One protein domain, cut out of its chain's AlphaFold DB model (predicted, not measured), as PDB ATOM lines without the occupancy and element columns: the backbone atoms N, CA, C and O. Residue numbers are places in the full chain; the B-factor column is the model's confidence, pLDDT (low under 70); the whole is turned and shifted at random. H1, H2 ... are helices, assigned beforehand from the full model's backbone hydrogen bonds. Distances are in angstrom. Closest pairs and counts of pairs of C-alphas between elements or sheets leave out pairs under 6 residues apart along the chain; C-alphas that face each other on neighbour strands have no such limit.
ATOM      1  N   PRO A 234      46.970  -0.925 129.601       96.69
ATOM      2  CA  PRO A 234      45.709  -0.208 129.832       96.69
ATOM      3  C   PRO A 234      45.868   1.118 130.594       96.69
ATOM      4  O   PRO A 234      44.993   1.978 130.536       96.69
ATOM      5  N   THR A 235      46.982   1.302 131.302       96.12
ATOM      6  CA  THR A 235      47.275   2.500 132.102       96.12
ATOM      7  C   THR A 235      48.202   3.489 131.394       96.12
ATOM      8  O   THR A 235      48.623   4.460 132.017       96.12
ATOM      9  N   ASP A 236      48.550   3.268 130.119       97.12
ATOM     10  CA  ASP A 236      49.424   4.190 129.392       97.12
ATOM     11  C   ASP A 236      48.715   5.546 129.190       97.12
ATOM     12  O   ASP A 236      47.696   5.621 128.488       97.12
ATOM     13  N   PRO A 237      49.244   6.635 129.777       95.50
ATOM     14  CA  PRO A 237      48.577   7.931 129.777       95.50
ATOM     15  C   PRO A 237      48.452   8.517 128.368       95.50
ATOM     16  O   PRO A 237      47.457   9.164 128.033       95.50
ATOM     17  N   THR A 238      49.441   8.261 127.509       93.88
ATOM     18  CA  THR A 238      49.493   8.815 126.157       93.88
ATOM     19  C   THR A 238      48.520   8.082 125.243       93.88
ATOM     20  O   THR A 238      47.819   8.715 124.449       93.88
ATOM     21  N   LEU A 239      48.448   6.754 125.359       94.94
ATOM     22  CA  LEU A 239      47.481   5.958 124.610       94.94
ATOM     23  C   LEU A 239      46.042   6.279 125.038       94.94
ATOM     24  O   LEU A 239      45.198   6.514 124.173       94.94
ATOM     25  N   ASN A 240      45.779   6.387 126.344       95.50
ATOM     26  CA  ASN A 240      44.470   6.783 126.872       95.50
ATOM     27  C   ASN A 240      44.058   8.184 126.400       95.50
ATOM     28  O   ASN A 240      42.914   8.380 125.990       95.50
ATOM     29  N   LEU A 241      44.993   9.145 126.359       94.00
ATOM     30  CA  LEU A 241      44.736  10.470 125.790       94.00
ATOM     31  C   LEU A 241      44.343  10.387 124.307       94.00
ATOM     32  O   LEU A 241      43.326  10.960 123.916       94.00
ATOM     33  N   ARG A 242      45.137   9.706 123.468       93.25
ATOM     34  CA  ARG A 242      44.893   9.656 122.014       93.25
ATOM     35  C   ARG A 242      43.604   8.914 121.678       93.25
ATOM     36  O   ARG A 242      42.773   9.454 120.952       93.25
ATOM     37  N   VAL A 243      43.406   7.720 122.238       94.00
ATOM     38  CA  VAL A 243      42.179   6.944 122.008       94.00
ATOM     39  C   VAL A 243      40.975   7.674 122.599       94.00
ATOM     40  O   VAL A 243      39.963   7.798 121.922       94.00
ATOM     41  N   GLY A 244      41.099   8.267 123.790       93.81
ATOM     42  CA  GLY A 244      40.033   9.066 124.396       93.81
ATOM     43  C   GLY A 244      39.617  10.265 123.544       93.81
ATOM     44  O   GLY A 244      38.424  10.452 123.295       93.81
ATOM     45  N   LEU A 245      40.577  11.041 123.025       90.56
ATOM     46  CA  LEU A 245      40.294  12.150 122.107       90.56
ATOM     47  C   LEU A 245      39.650  11.659 120.810       90.56
ATOM     48  O   LEU A 245      38.683  12.267 120.360       90.56
ATOM     49  N   PHE A 246      40.142  10.571 120.219       90.94
ATOM     50  CA  PHE A 246      39.565  10.006 119.001       90.94
ATOM     51  C   PHE A 246      38.123   9.517 119.223       90.94
ATOM     52  O   PHE A 246      37.204   9.983 118.551       90.94
ATOM     53  N   THR A 247      37.893   8.661 120.220       89.00
ATOM     54  CA  THR A 247      36.569   8.120 120.567       89.00
ATOM     55  C   THR A 247      35.570   9.234 120.907       89.00
ATOM     56  O   THR A 247      34.402   9.182 120.518       89.00
ATOM     57  N   TRP A 248      36.025  10.299 121.574       88.56
ATOM     58  CA  TRP A 248      35.172  11.427 121.950       88.56
ATOM     59  C   TRP A 248      34.909  12.440 120.820       88.56
ATOM     60  O   TRP A 248      33.805  12.993 120.718       88.56
ATOM     61  N   LEU A 249      35.920  12.773 120.014       84.88
ATOM     62  CA  LEU A 249      35.829  13.811 118.980       84.88
ATOM     63  C   LEU A 249      35.371  13.253 117.632       84.88
ATOM     64  O   LEU A 249      34.543  13.893 116.988       84.88
ATOM     65  N   ALA A 250      35.898  12.095 117.227       83.94
ATOM     66  CA  ALA A 250      35.651  11.486 115.923       83.94
ATOM     67  C   ALA A 250      34.482  10.489 115.961       83.94
ATOM     68  O   ALA A 250      33.521  10.672 115.221       83.94
ATOM     69  N   GLU A 251      34.498   9.498 116.862       82.25
ATOM     70  CA  GLU A 251      33.429   8.473 116.916       82.25
ATOM     71  C   GLU A 251      32.146   8.955 117.611       82.25
ATOM     72  O   GLU A 251      31.122   8.276 117.577       82.25
ATOM     73  N   LYS A 252      32.191  10.118 118.277       83.44
ATOM     74  CA  LYS A 252      31.079  10.693 119.062       83.44
ATOM     75  C   LYS A 252      30.585   9.778 120.198       83.44
ATOM     76  O   LYS A 252      29.501   9.997 120.741       83.44
ATOM     77  N   LYS A 253      31.384   8.798 120.631       86.50
ATOM     78  CA  LYS A 253      31.095   7.953 121.801       86.50
ATOM     79  C   LYS A 253      31.493   8.703 123.064       86.50
ATOM     80  O   LYS A 253      32.580   8.529 123.616       86.50
ATOM     81  N   HIS A 254      30.613   9.618 123.472       87.81
ATOM     82  CA  HIS A 254      30.925  10.618 124.486       87.81
ATOM     83  C   HIS A 254      31.410  10.009 125.799       87.81
ATOM     84  O   HIS A 254      32.478  10.372 126.276       87.81
ATOM     85  N   HIS A 255      30.650   9.075 126.358       90.62
ATOM     86  CA  HIS A 255      30.960   8.474 127.649       90.62
ATOM     87  C   HIS A 255      32.317   7.751 127.650       90.62
ATOM     88  O   HIS A 255      33.167   8.029 128.496       90.62
ATOM     89  N   ASP A 256      32.552   6.887 126.662       92.25
ATOM     90  CA  ASP A 256      33.757   6.052 126.602       92.25
ATOM     91  C   ASP A 256      35.012   6.883 126.353       92.25
ATOM     92  O   ASP A 256      36.028   6.704 127.029       92.25
ATOM     93  N   GLY A 257      34.925   7.855 125.443       92.88
ATOM     94  CA  GLY A 257      36.032   8.765 125.184       92.88
ATOM     95  C   GLY A 257      36.388   9.598 126.417       92.88
ATOM     96  O   GLY A 257      37.563   9.715 126.753       92.88
ATOM     97  N   LEU A 258      35.395  10.110 127.156       93.06
ATOM     98  CA  LEU A 258      35.646  10.866 128.389       93.06
ATOM     99  C   LEU A 258      36.226   9.995 129.514       93.06
ATOM    100  O   LEU A 258      37.088  10.469 130.252       93.06
ATOM    101  N   LYS A 259      35.818   8.724 129.620       95.81
ATOM    102  CA  LYS A 259      36.407   7.765 130.569       95.81
ATOM    103  C   LYS A 259      37.891   7.523 130.280       95.81
ATOM    104  O   LYS A 259      38.693   7.479 131.208       95.81
ATOM    105  N   LEU A 260      38.268   7.407 129.006       95.69
ATOM    106  CA  LEU A 260      39.671   7.273 128.599       95.69
ATOM    107  C   LEU A 260      40.470   8.561 128.842       95.69
ATOM    108  O   LEU A 260      41.617   8.499 129.275       95.69
ATOM    109  N   LEU A 261      39.862   9.736 128.643       95.06
ATOM    110  CA  LEU A 261      40.497  11.010 128.998       95.06
ATOM    111  C   LEU A 261      40.764  11.122 130.505       95.06
ATOM    112  O   LEU A 261      41.849  11.560 130.886       95.06
ATOM    113  N   ASP A 262      39.831  10.687 131.356       94.44
ATOM    114  CA  ASP A 262      40.060  10.590 132.803       94.44
ATOM    115  C   ASP A 262      41.204   9.613 133.128       94.44
ATOM    116  O   ASP A 262      42.112   9.947 133.889       94.44
ATOM    117  N   ALA A 263      41.191   8.430 132.505       94.75
ATOM    118  CA  ALA A 263      42.191   7.380 132.704       94.75
ATOM    119  C   ALA A 263      43.594   7.754 132.188       94.75
ATOM    120  O   ALA A 263      44.567   7.076 132.510       94.75
ATOM    121  N   SER A 264      43.727   8.836 131.413       94.88
ATOM    122  CA  SER A 264      45.035   9.334 130.975       94.88
ATOM    123  C   SER A 264      45.892   9.879 132.121       94.88
ATOM    124  O   SER A 264      47.088  10.060 131.940       94.88
ATOM    125  N   GLY A 265      45.306  10.215 133.278       93.38
ATOM    126  CA  GLY A 265      46.030  10.828 134.400       93.38
ATOM    127  C   GLY A 265      46.529  12.258 134.133       93.38
ATOM    128  O   GLY A 265      47.066  12.906 135.030       93.38
ATOM    129  N   LEU A 266      46.335  12.794 132.923       92.81
ATOM    130  CA  LEU A 266      46.777  14.134 132.554       92.81
ATOM    131  C   LEU A 266      45.796  15.179 133.091       92.81
ATOM    132  O   LEU A 266      44.607  15.168 132.763       92.81
ATOM    133  N   ALA A 267      46.304  16.141 133.864       93.69
ATOM    134  CA  ALA A 267      45.480  17.142 134.548       93.69
ATOM    135  C   ALA A 267      44.514  17.890 133.607       93.69
ATOM    136  O   ALA A 267      43.344  18.079 133.940       93.69
ATOM    137  N   ASN A 268      44.973  18.282 132.411       91.38
ATOM    138  CA  ASN A 268      44.128  18.969 131.430       91.38
ATOM    139  C   ASN A 268      43.035  18.051 130.860       91.38
ATOM    140  O   ASN A 268      41.911  18.508 130.660       91.38
ATOM    141  N   ALA A 269      43.334  16.767 130.640       90.94
ATOM    142  CA  ALA A 269      42.395  15.797 130.075       90.94
ATOM    143  C   ALA A 269      41.259  15.511 131.060       90.94
ATOM    144  O   ALA A 269      40.089  15.586 130.689       90.94
ATOM    145  N   ILE A 270      41.605  15.320 132.337       92.75
ATOM    146  CA  ILE A 270      40.650  15.152 133.439       92.75
ATOM    147  C   ILE A 270      39.748  16.387 133.564       92.75
ATOM    148  O   ILE A 270      38.529  16.269 133.699       92.75
ATOM    149  N   ARG A 271      40.318  17.601 133.497       91.44
ATOM    150  CA  ARG A 271      39.530  18.846 133.553       91.44
ATOM    151  C   ARG A 271      38.552  18.950 132.384       91.44
ATOM    152  O   ARG A 271      37.379  19.243 132.611       91.44
ATOM    153  N   VAL A 272      39.001  18.659 131.162       89.75
ATOM    154  CA  VAL A 272      38.128  18.623 129.977       89.75
ATOM    155  C   VAL A 272      37.030  17.581 130.132       89.75
ATOM    156  O   VAL A 272      35.871  17.897 129.881       89.75
ATOM    157  N   ALA A 273      37.343  16.376 130.604       89.69
ATOM    158  CA  ALA A 273      36.351  15.324 130.779       89.69
ATOM    159  C   ALA A 273      35.310  15.651 131.858       89.69
ATOM    160  O   ALA A 273      34.132  15.318 131.706       89.69
ATOM    161  N   LYS A 274      35.706  16.329 132.940       91.19
ATOM    162  CA  LYS A 274      34.771  16.848 133.954       91.19
ATOM    163  C   LYS A 274      33.855  17.933 133.380       91.19
ATOM    164  O   LYS A 274      32.638  17.822 133.504       91.19
ATOM    165  N   LEU A 275      34.420  18.936 132.703       86.94
ATOM    166  CA  LEU A 275      33.647  20.025 132.089       86.94
ATOM    167  C   LEU A 275      32.705  19.519 130.986       86.94
ATOM    168  O   LEU A 275      31.566  19.965 130.900       86.94
ATOM    169  N   ALA A 276      33.145  18.550 130.182       84.81
ATOM    170  CA  ALA A 276      32.333  17.959 129.123       84.81
ATOM    171  C   ALA A 276      31.156  17.124 129.656       84.81
ATOM    172  O   ALA A 276      30.109  17.105 129.013       84.81
ATOM    173  N   ARG A 277      31.303  16.445 130.808       87.62
ATOM    174  CA  ARG A 277      30.210  15.695 131.462       87.62
ATOM    175  C   ARG A 277      29.162  16.613 132.074       87.62
ATOM    176  O   ARG A 277      27.973  16.378 131.904       87.62
ATOM    177  N   ASN A 278      29.615  17.640 132.784       86.50
ATOM    178  CA  ASN A 278      28.729  18.487 133.580       86.50
ATOM    179  C   ASN A 278      28.127  19.640 132.769       86.50
ATOM    180  O   ASN A 278      27.142  20.239 133.189       86.50
ATOM    181  N   GLY A 279      28.719  19.949 131.612       77.06
ATOM    182  CA  GLY A 279      28.477  21.198 130.910       77.06
ATOM    183  C   GLY A 279      29.196  22.358 131.617       77.06
ATOM    184  O   GLY A 279      29.143  22.473 132.842       77.06
ATOM    185  N   PRO A 280      29.888  23.243 130.885       74.19
ATOM    186  CA  PRO A 280      30.407  24.474 131.462       74.19
ATOM    187  C   PRO A 280      29.246  25.351 131.975       74.19
ATOM    188  O   PRO A 280      28.315  25.617 131.206       74.19
ATOM    189  N   PRO A 281      29.271  25.785 133.250       71.00
ATOM    190  CA  PRO A 281      28.145  26.469 133.894       71.00
ATOM    191  C   PRO A 281      27.876  27.877 133.353       71.00
ATOM    192  O   PRO A 281      26.757  28.373 133.457       71.00
ATOM    193  N   ASP A 282      28.888  28.524 132.774       72.38
ATOM    194  CA  ASP A 282      28.811  29.887 132.255       72.38
ATOM    195  C   ASP A 282      29.766  30.104 131.062       72.38
ATOM    196  O   ASP A 282      30.501  29.207 130.635       72.38
ATOM    197  N   ALA A 283      29.742  31.312 130.492       64.44
ATOM    198  CA  ALA A 283      30.569  31.673 129.342       64.44
ATOM    199  C   ALA A 283      32.080  31.637 129.638       64.44
ATOM    200  O   ALA A 283      32.862  31.281 128.756       64.44
ATOM    201  N   ALA A 284      32.499  31.970 130.863       69.25
ATOM    202  CA  ALA A 284      33.905  31.940 131.254       69.25
ATOM    203  C   ALA A 284      34.422  30.495 131.326       69.25
ATOM    204  O   ALA A 284      35.498  30.186 130.813       69.25
ATOM    205  N   ALA A 285      33.616  29.582 131.868       70.75
ATOM    206  CA  ALA A 285      33.908  28.159 131.892       70.75
ATOM    207  C   ALA A 285      33.964  27.558 130.480       70.75
ATOM    208  O   ALA A 285      34.790  26.681 130.232       70.75
ATOM    209  N   TRP A 286      33.144  28.039 129.537       75.88
ATOM    210  CA  TRP A 286      33.247  27.656 128.123       75.88
ATOM    211  C   TRP A 286      34.570  28.102 127.490       75.88
ATOM    212  O   TRP A 286      35.213  27.307 126.808       75.88
ATOM    213  N   LEU A 287      35.014  29.336 127.740       72.50
ATOM    214  CA  LEU A 287      36.310  29.822 127.249       72.50
ATOM    215  C   LEU A 287      37.463  28.999 127.824       72.50
ATOM    216  O   LEU A 287      38.295  28.496 127.071       72.50
ATOM    217  N   HIS A 288      37.452  28.777 129.140       78.25
ATOM    218  CA  HIS A 288      38.460  27.953 129.796       78.25
ATOM    219  C   HIS A 288      38.463  26.515 129.262       78.25
ATOM    220  O   HIS A 288      39.517  25.927 129.021       78.25
ATOM    221  N   TYR A 289      37.282  25.949 129.013       80.25
ATOM    222  CA  TYR A 289      37.136  24.642 128.386       80.25
ATOM    223  C   TYR A 289      37.780  24.589 126.991       80.25
ATOM    224  O   TYR A 289      38.489  23.630 126.680       80.25
ATOM    225  N   PHE A 290      37.600  25.623 126.164       80.50
ATOM    226  CA  PHE A 290      38.224  25.697 124.841       80.50
ATOM    227  C   PHE A 290      39.746  25.852 124.906       80.50
ATOM    228  O   PHE A 290      40.454  25.175 124.159       80.50
ATOM    229  N   GLU A 291      40.263  26.661 125.829       82.88
ATOM    230  CA  GLU A 291      41.706  26.767 126.072       82.88
ATOM    231  C   GLU A 291      42.313  25.423 126.493       82.88
ATOM    232  O   GLU A 291      43.365  25.020 125.990       82.88
ATOM    233  N   LEU A 292      41.645  24.699 127.399       87.06
ATOM    234  CA  LEU A 292      42.088  23.376 127.837       87.06
ATOM    235  C   LEU A 292      42.109  22.374 126.677       87.06
ATOM    236  O   LEU A 292      43.051  21.587 126.567       87.06
ATOM    237  N   LEU A 293      41.114  22.424 125.789       84.31
ATOM    238  CA  LEU A 293      41.093  21.596 124.587       84.31
ATOM    239  C   LEU A 293      42.261  21.911 123.652       84.31
ATOM    240  O   LEU A 293      42.936  20.991 123.201       84.31
ATOM    241  N   GLN A 294      42.554  23.188 123.399       83.25
ATOM    242  CA  GLN A 294      43.702  23.567 122.570       83.25
ATOM    243  C   GLN A 294      45.032  23.097 123.175       83.25
ATOM    244  O   GLN A 294      45.874  22.545 122.465       83.25
ATOM    245  N   LYS A 295      45.203  23.229 124.499       87.88
ATOM    246  CA  LYS A 295      46.383  22.704 125.208       87.88
ATOM    247  C   LYS A 295      46.504  21.185 125.061       87.88
ATOM    248  O   LYS A 295      47.597  20.691 124.794       87.88
ATOM    249  N   LEU A 296      45.397  20.447 125.184       86.44
ATOM    250  CA  LEU A 296      45.379  18.996 124.965       86.44
ATOM    251  C   LEU A 296      45.740  18.624 123.531       86.44
ATOM    252  O   LEU A 296      46.512  17.691 123.330       86.44
ATOM    253  N   ALA A 297      45.236  19.367 122.542       82.75
ATOM    254  CA  ALA A 297      45.599  19.155 121.147       82.75
ATOM    255  C   ALA A 297      47.120  19.244 120.955       82.75
ATOM    256  O   ALA A 297      47.717  18.344 120.366       82.75
ATOM    257  N   GLY A 298      47.754  20.276 121.525       83.50
ATOM    258  CA  GLY A 298      49.208  20.455 121.478       83.50
ATOM    259  C   GLY A 298      49.984  19.302 122.125       83.50
ATOM    260  O   GLY A 298      50.995  18.860 121.582       83.50
ATOM    261  N   GLN A 299      49.478  18.743 123.231       88.88
ATOM    262  CA  GLN A 299      50.105  17.611 123.930       88.88
ATOM    263  C   GLN A 299      50.129  16.320 123.099       88.88
ATOM    264  O   GLN A 299      51.022  15.495 123.277       88.88
ATOM    265  N   THR A 300      49.197  16.147 122.157       84.00
ATOM    266  CA  THR A 300      49.197  14.965 121.281       84.00
ATOM    267  C   THR A 300      50.310  14.979 120.231       84.00
ATOM    268  O   THR A 300      50.587  13.930 119.651       84.00
ATOM    269  N   LYS A 301      50.924  16.146 119.955       86.00
ATOM    270  CA  LYS A 301      51.830  16.399 118.810       86.00
ATOM    271  C   LYS A 301      51.219  16.061 117.440       86.00
ATOM    272  O   LYS A 301      51.935  15.927 116.454       86.00
ATOM    273  N   GLN A 302      49.900  15.912 117.375       81.94
ATOM    274  CA  GLN A 302      49.171  15.502 116.183       81.94
ATOM    275  C   GLN A 302      48.268  16.672 115.758       81.94
ATOM    276  O   GLN A 302      47.254  16.934 116.416       81.94
ATOM    277  N   PRO A 303      48.604  17.402 114.673       81.06
ATOM    278  CA  PRO A 303      47.920  18.649 114.291       81.06
ATOM    279  C   PRO A 303      46.423  18.447 114.023       81.06
ATOM    280  O   PRO A 303      45.603  19.349 114.190       81.06
ATOM    281  N   ILE A 304      46.052  17.221 113.672       81.38
ATOM    282  CA  ILE A 304      44.690  16.799 113.395       81.38
ATOM    283  C   ILE A 304      43.720  16.953 114.573       81.38
ATOM    284  O   ILE A 304      42.567  17.328 114.360       81.38
ATOM    285  N   TYR A 305      44.166  16.744 115.818       81.88
ATOM    286  CA  TYR A 305      43.291  16.934 116.977       81.88
ATOM    287  C   TYR A 305      42.944  18.407 117.174       81.88
ATOM    288  O   TYR A 305      41.812  18.709 117.545       81.88
ATOM    289  N   SER A 306      43.865  19.321 116.850       78.75
ATOM    290  CA  SER A 306      43.598  20.764 116.885       78.75
ATOM    291  C   SER A 306      42.469  21.129 115.921       78.75
ATOM    292  O   SER A 306      41.514  21.803 116.300       78.75
ATOM    293  N   GLN A 307      42.503  20.589 114.700       78.62
ATOM    294  CA  GLN A 307      41.451  20.833 113.713       78.62
ATOM    295  C   GLN A 307      40.097  20.224 114.113       78.62
ATOM    296  O   GLN A 307      39.063  20.876 113.956       78.62
ATOM    297  N   LEU A 308      40.075  19.002 114.661       77.75
ATOM    298  CA  LEU A 308      38.835  18.381 115.148       77.75
ATOM    299  C   LEU A 308      38.227  19.149 116.324       77.75
ATOM    300  O   LEU A 308      37.011  19.342 116.371       77.75
ATOM    301  N   ILE A 309      39.067  19.611 117.249       79.44
ATOM    302  CA  ILE A 309      38.655  20.450 118.372       79.44
ATOM    303  C   ILE A 309      38.054  21.746 117.847       79.44
ATOM    304  O   ILE A 309      36.903  22.033 118.162       79.44
ATOM    305  N   THR A 310      38.763  22.463 116.977       74.50
ATOM    306  CA  THR A 310      38.262  23.672 116.319       74.50
ATOM    307  C   THR A 310      36.899  23.446 115.676       74.50
ATOM    308  O   THR A 310      35.965  24.196 115.929       74.50
ATOM    309  N   ARG A 311      36.726  22.367 114.912       72.94
ATOM    310  CA  ARG A 311      35.443  22.062 114.265       72.94
ATOM    311  C   ARG A 311      34.336  21.752 115.253       72.94
ATOM    312  O   ARG A 311      33.200  22.167 115.033       72.94
ATOM    313  N   LYS A 312      34.634  21.031 116.335       75.44
ATOM    314  CA  LYS A 312      33.659  20.765 117.398       75.44
ATOM    315  C   LYS A 312      33.251  22.064 118.089       75.44
ATOM    316  O   LYS A 312      32.067  22.238 118.353       75.44
ATOM    317  N   ILE A 313      34.198  22.978 118.300       71.06
ATOM    318  CA  ILE A 313      33.958  24.326 118.823       71.06
ATOM    319  C   ILE A 313      33.062  25.115 117.858       71.06
ATOM    320  O   ILE A 313      31.991  25.555 118.262       71.06
ATOM    321  N   THR A 314      33.417  25.211 116.573       65.88
ATOM    322  CA  THR A 314      32.624  25.910 115.547       65.88
ATOM    323  C   THR A 314      31.223  25.318 115.402       65.88
ATOM    324  O   THR A 314      30.234  26.046 115.410       65.88
ATOM    325  N   LYS A 315      31.098  23.986 115.320       67.94
ATOM    326  CA  LYS A 315      29.801  23.301 115.235       67.94
ATOM    327  C   LYS A 315      28.973  23.514 116.494       67.94
ATOM    328  O   LYS A 315      27.765  23.703 116.392       67.94
ATOM    329  N   TRP A 316      29.600  23.494 117.668       68.94
ATOM    330  CA  TRP A 316      28.929  23.834 118.915       68.94
ATOM    331  C   TRP A 316      28.416  25.275 118.867       68.94
ATOM    332  O   TRP A 316      27.223  25.466 119.064       68.94
ATOM    333  N   PHE A 317      29.242  26.256 118.492       61.34
ATOM    334  CA  PHE A 317      28.808  27.650 118.337       61.34
ATOM    335  C   PHE A 317      27.660  27.795 117.333       61.34
ATOM    336  O   PHE A 317      26.687  28.480 117.631       61.34
ATOM    337  N   ASN A 318      27.717  27.108 116.191       57.62
ATOM    338  CA  ASN A 318      26.674  27.154 115.165       57.62
ATOM    339  C   ASN A 318      25.364  26.495 115.620       57.62
ATOM    340  O   ASN A 318      24.295  27.078 115.461       57.62
ATOM    341  N   ASN A 319      25.427  25.309 116.231       58.94
ATOM    342  CA  ASN A 319      24.243  24.596 116.721       58.94
ATOM    343  C   ASN A 319      23.613  25.309 117.921       58.94
ATOM    344  O   ASN A 319      22.394  25.361 118.073       58.94
ATOM    345  N   GLN A 320      24.452  25.878 118.778       53.22
ATOM    346  CA  GLN A 320      24.019  26.644 119.930       53.22
ATOM    347  C   GLN A 320      23.656  28.088 119.569       53.22
ATOM    348  O   GLN A 320      23.014  28.761 120.369       53.22
ATOM    349  N   ALA A 321      23.934  28.562 118.351       49.66
ATOM    350  CA  ALA A 321      23.456  29.864 117.895       49.66
ATOM    351  C   ALA A 321      21.911  29.955 117.860       49.66
ATOM    352  O   ALA A 321      21.363  31.050 117.810       49.66
ATOM    353  N   GLY A 322      21.180  28.838 117.938       42.56
ATOM    354  CA  GLY A 322      19.731  28.850 118.172       42.56
ATOM    355  C   GLY A 322      19.335  29.014 119.650       42.56
ATOM    356  O   GLY A 322      18.430  29.786 119.962       42.56
TER     357      GLY A 322
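This is residues 234 to 322 of the 548 residues of an uncharacterized protein of Phycisphaerales bacterium (UniProt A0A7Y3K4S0). What shape? Five helices, H1 to H5, zigzag into an up-and-down bundle, a ring closed where H5 meets H1; residues 314 to 322 stick out. How large? The printed part has 89 residues, is all helix and compact with radius of gyration of the C-alphas 12.2 A, spanning 40 by 24 by 21 A.

How do they stand? H1, residues 237 to 249, and H2, 254 to 263, form a hairpin at a shallow tilt of 15 degrees; C-alphas 244 and 257 are closest, 4.1 A. Which else touch? Residues 245 to 249 touch H5, residues 303 to 320; C-alphas 249 and 308 are closest, 6.7 A. Every helix O i to N i+4 pair is within hydrogen-bond range.

What lies between? H3 is residues 267 to 278, H4 283 to 299. Where are anchors? C-alpha 237 begins H1 at (48.577, 7.931, 129.777); C-alpha 320 ends H5 at (24.019, 26.644, 119.930).

Any cut? The printed part has none. Where is pLDDT under 70? Residues 283 to 284 and 314 to 322 are.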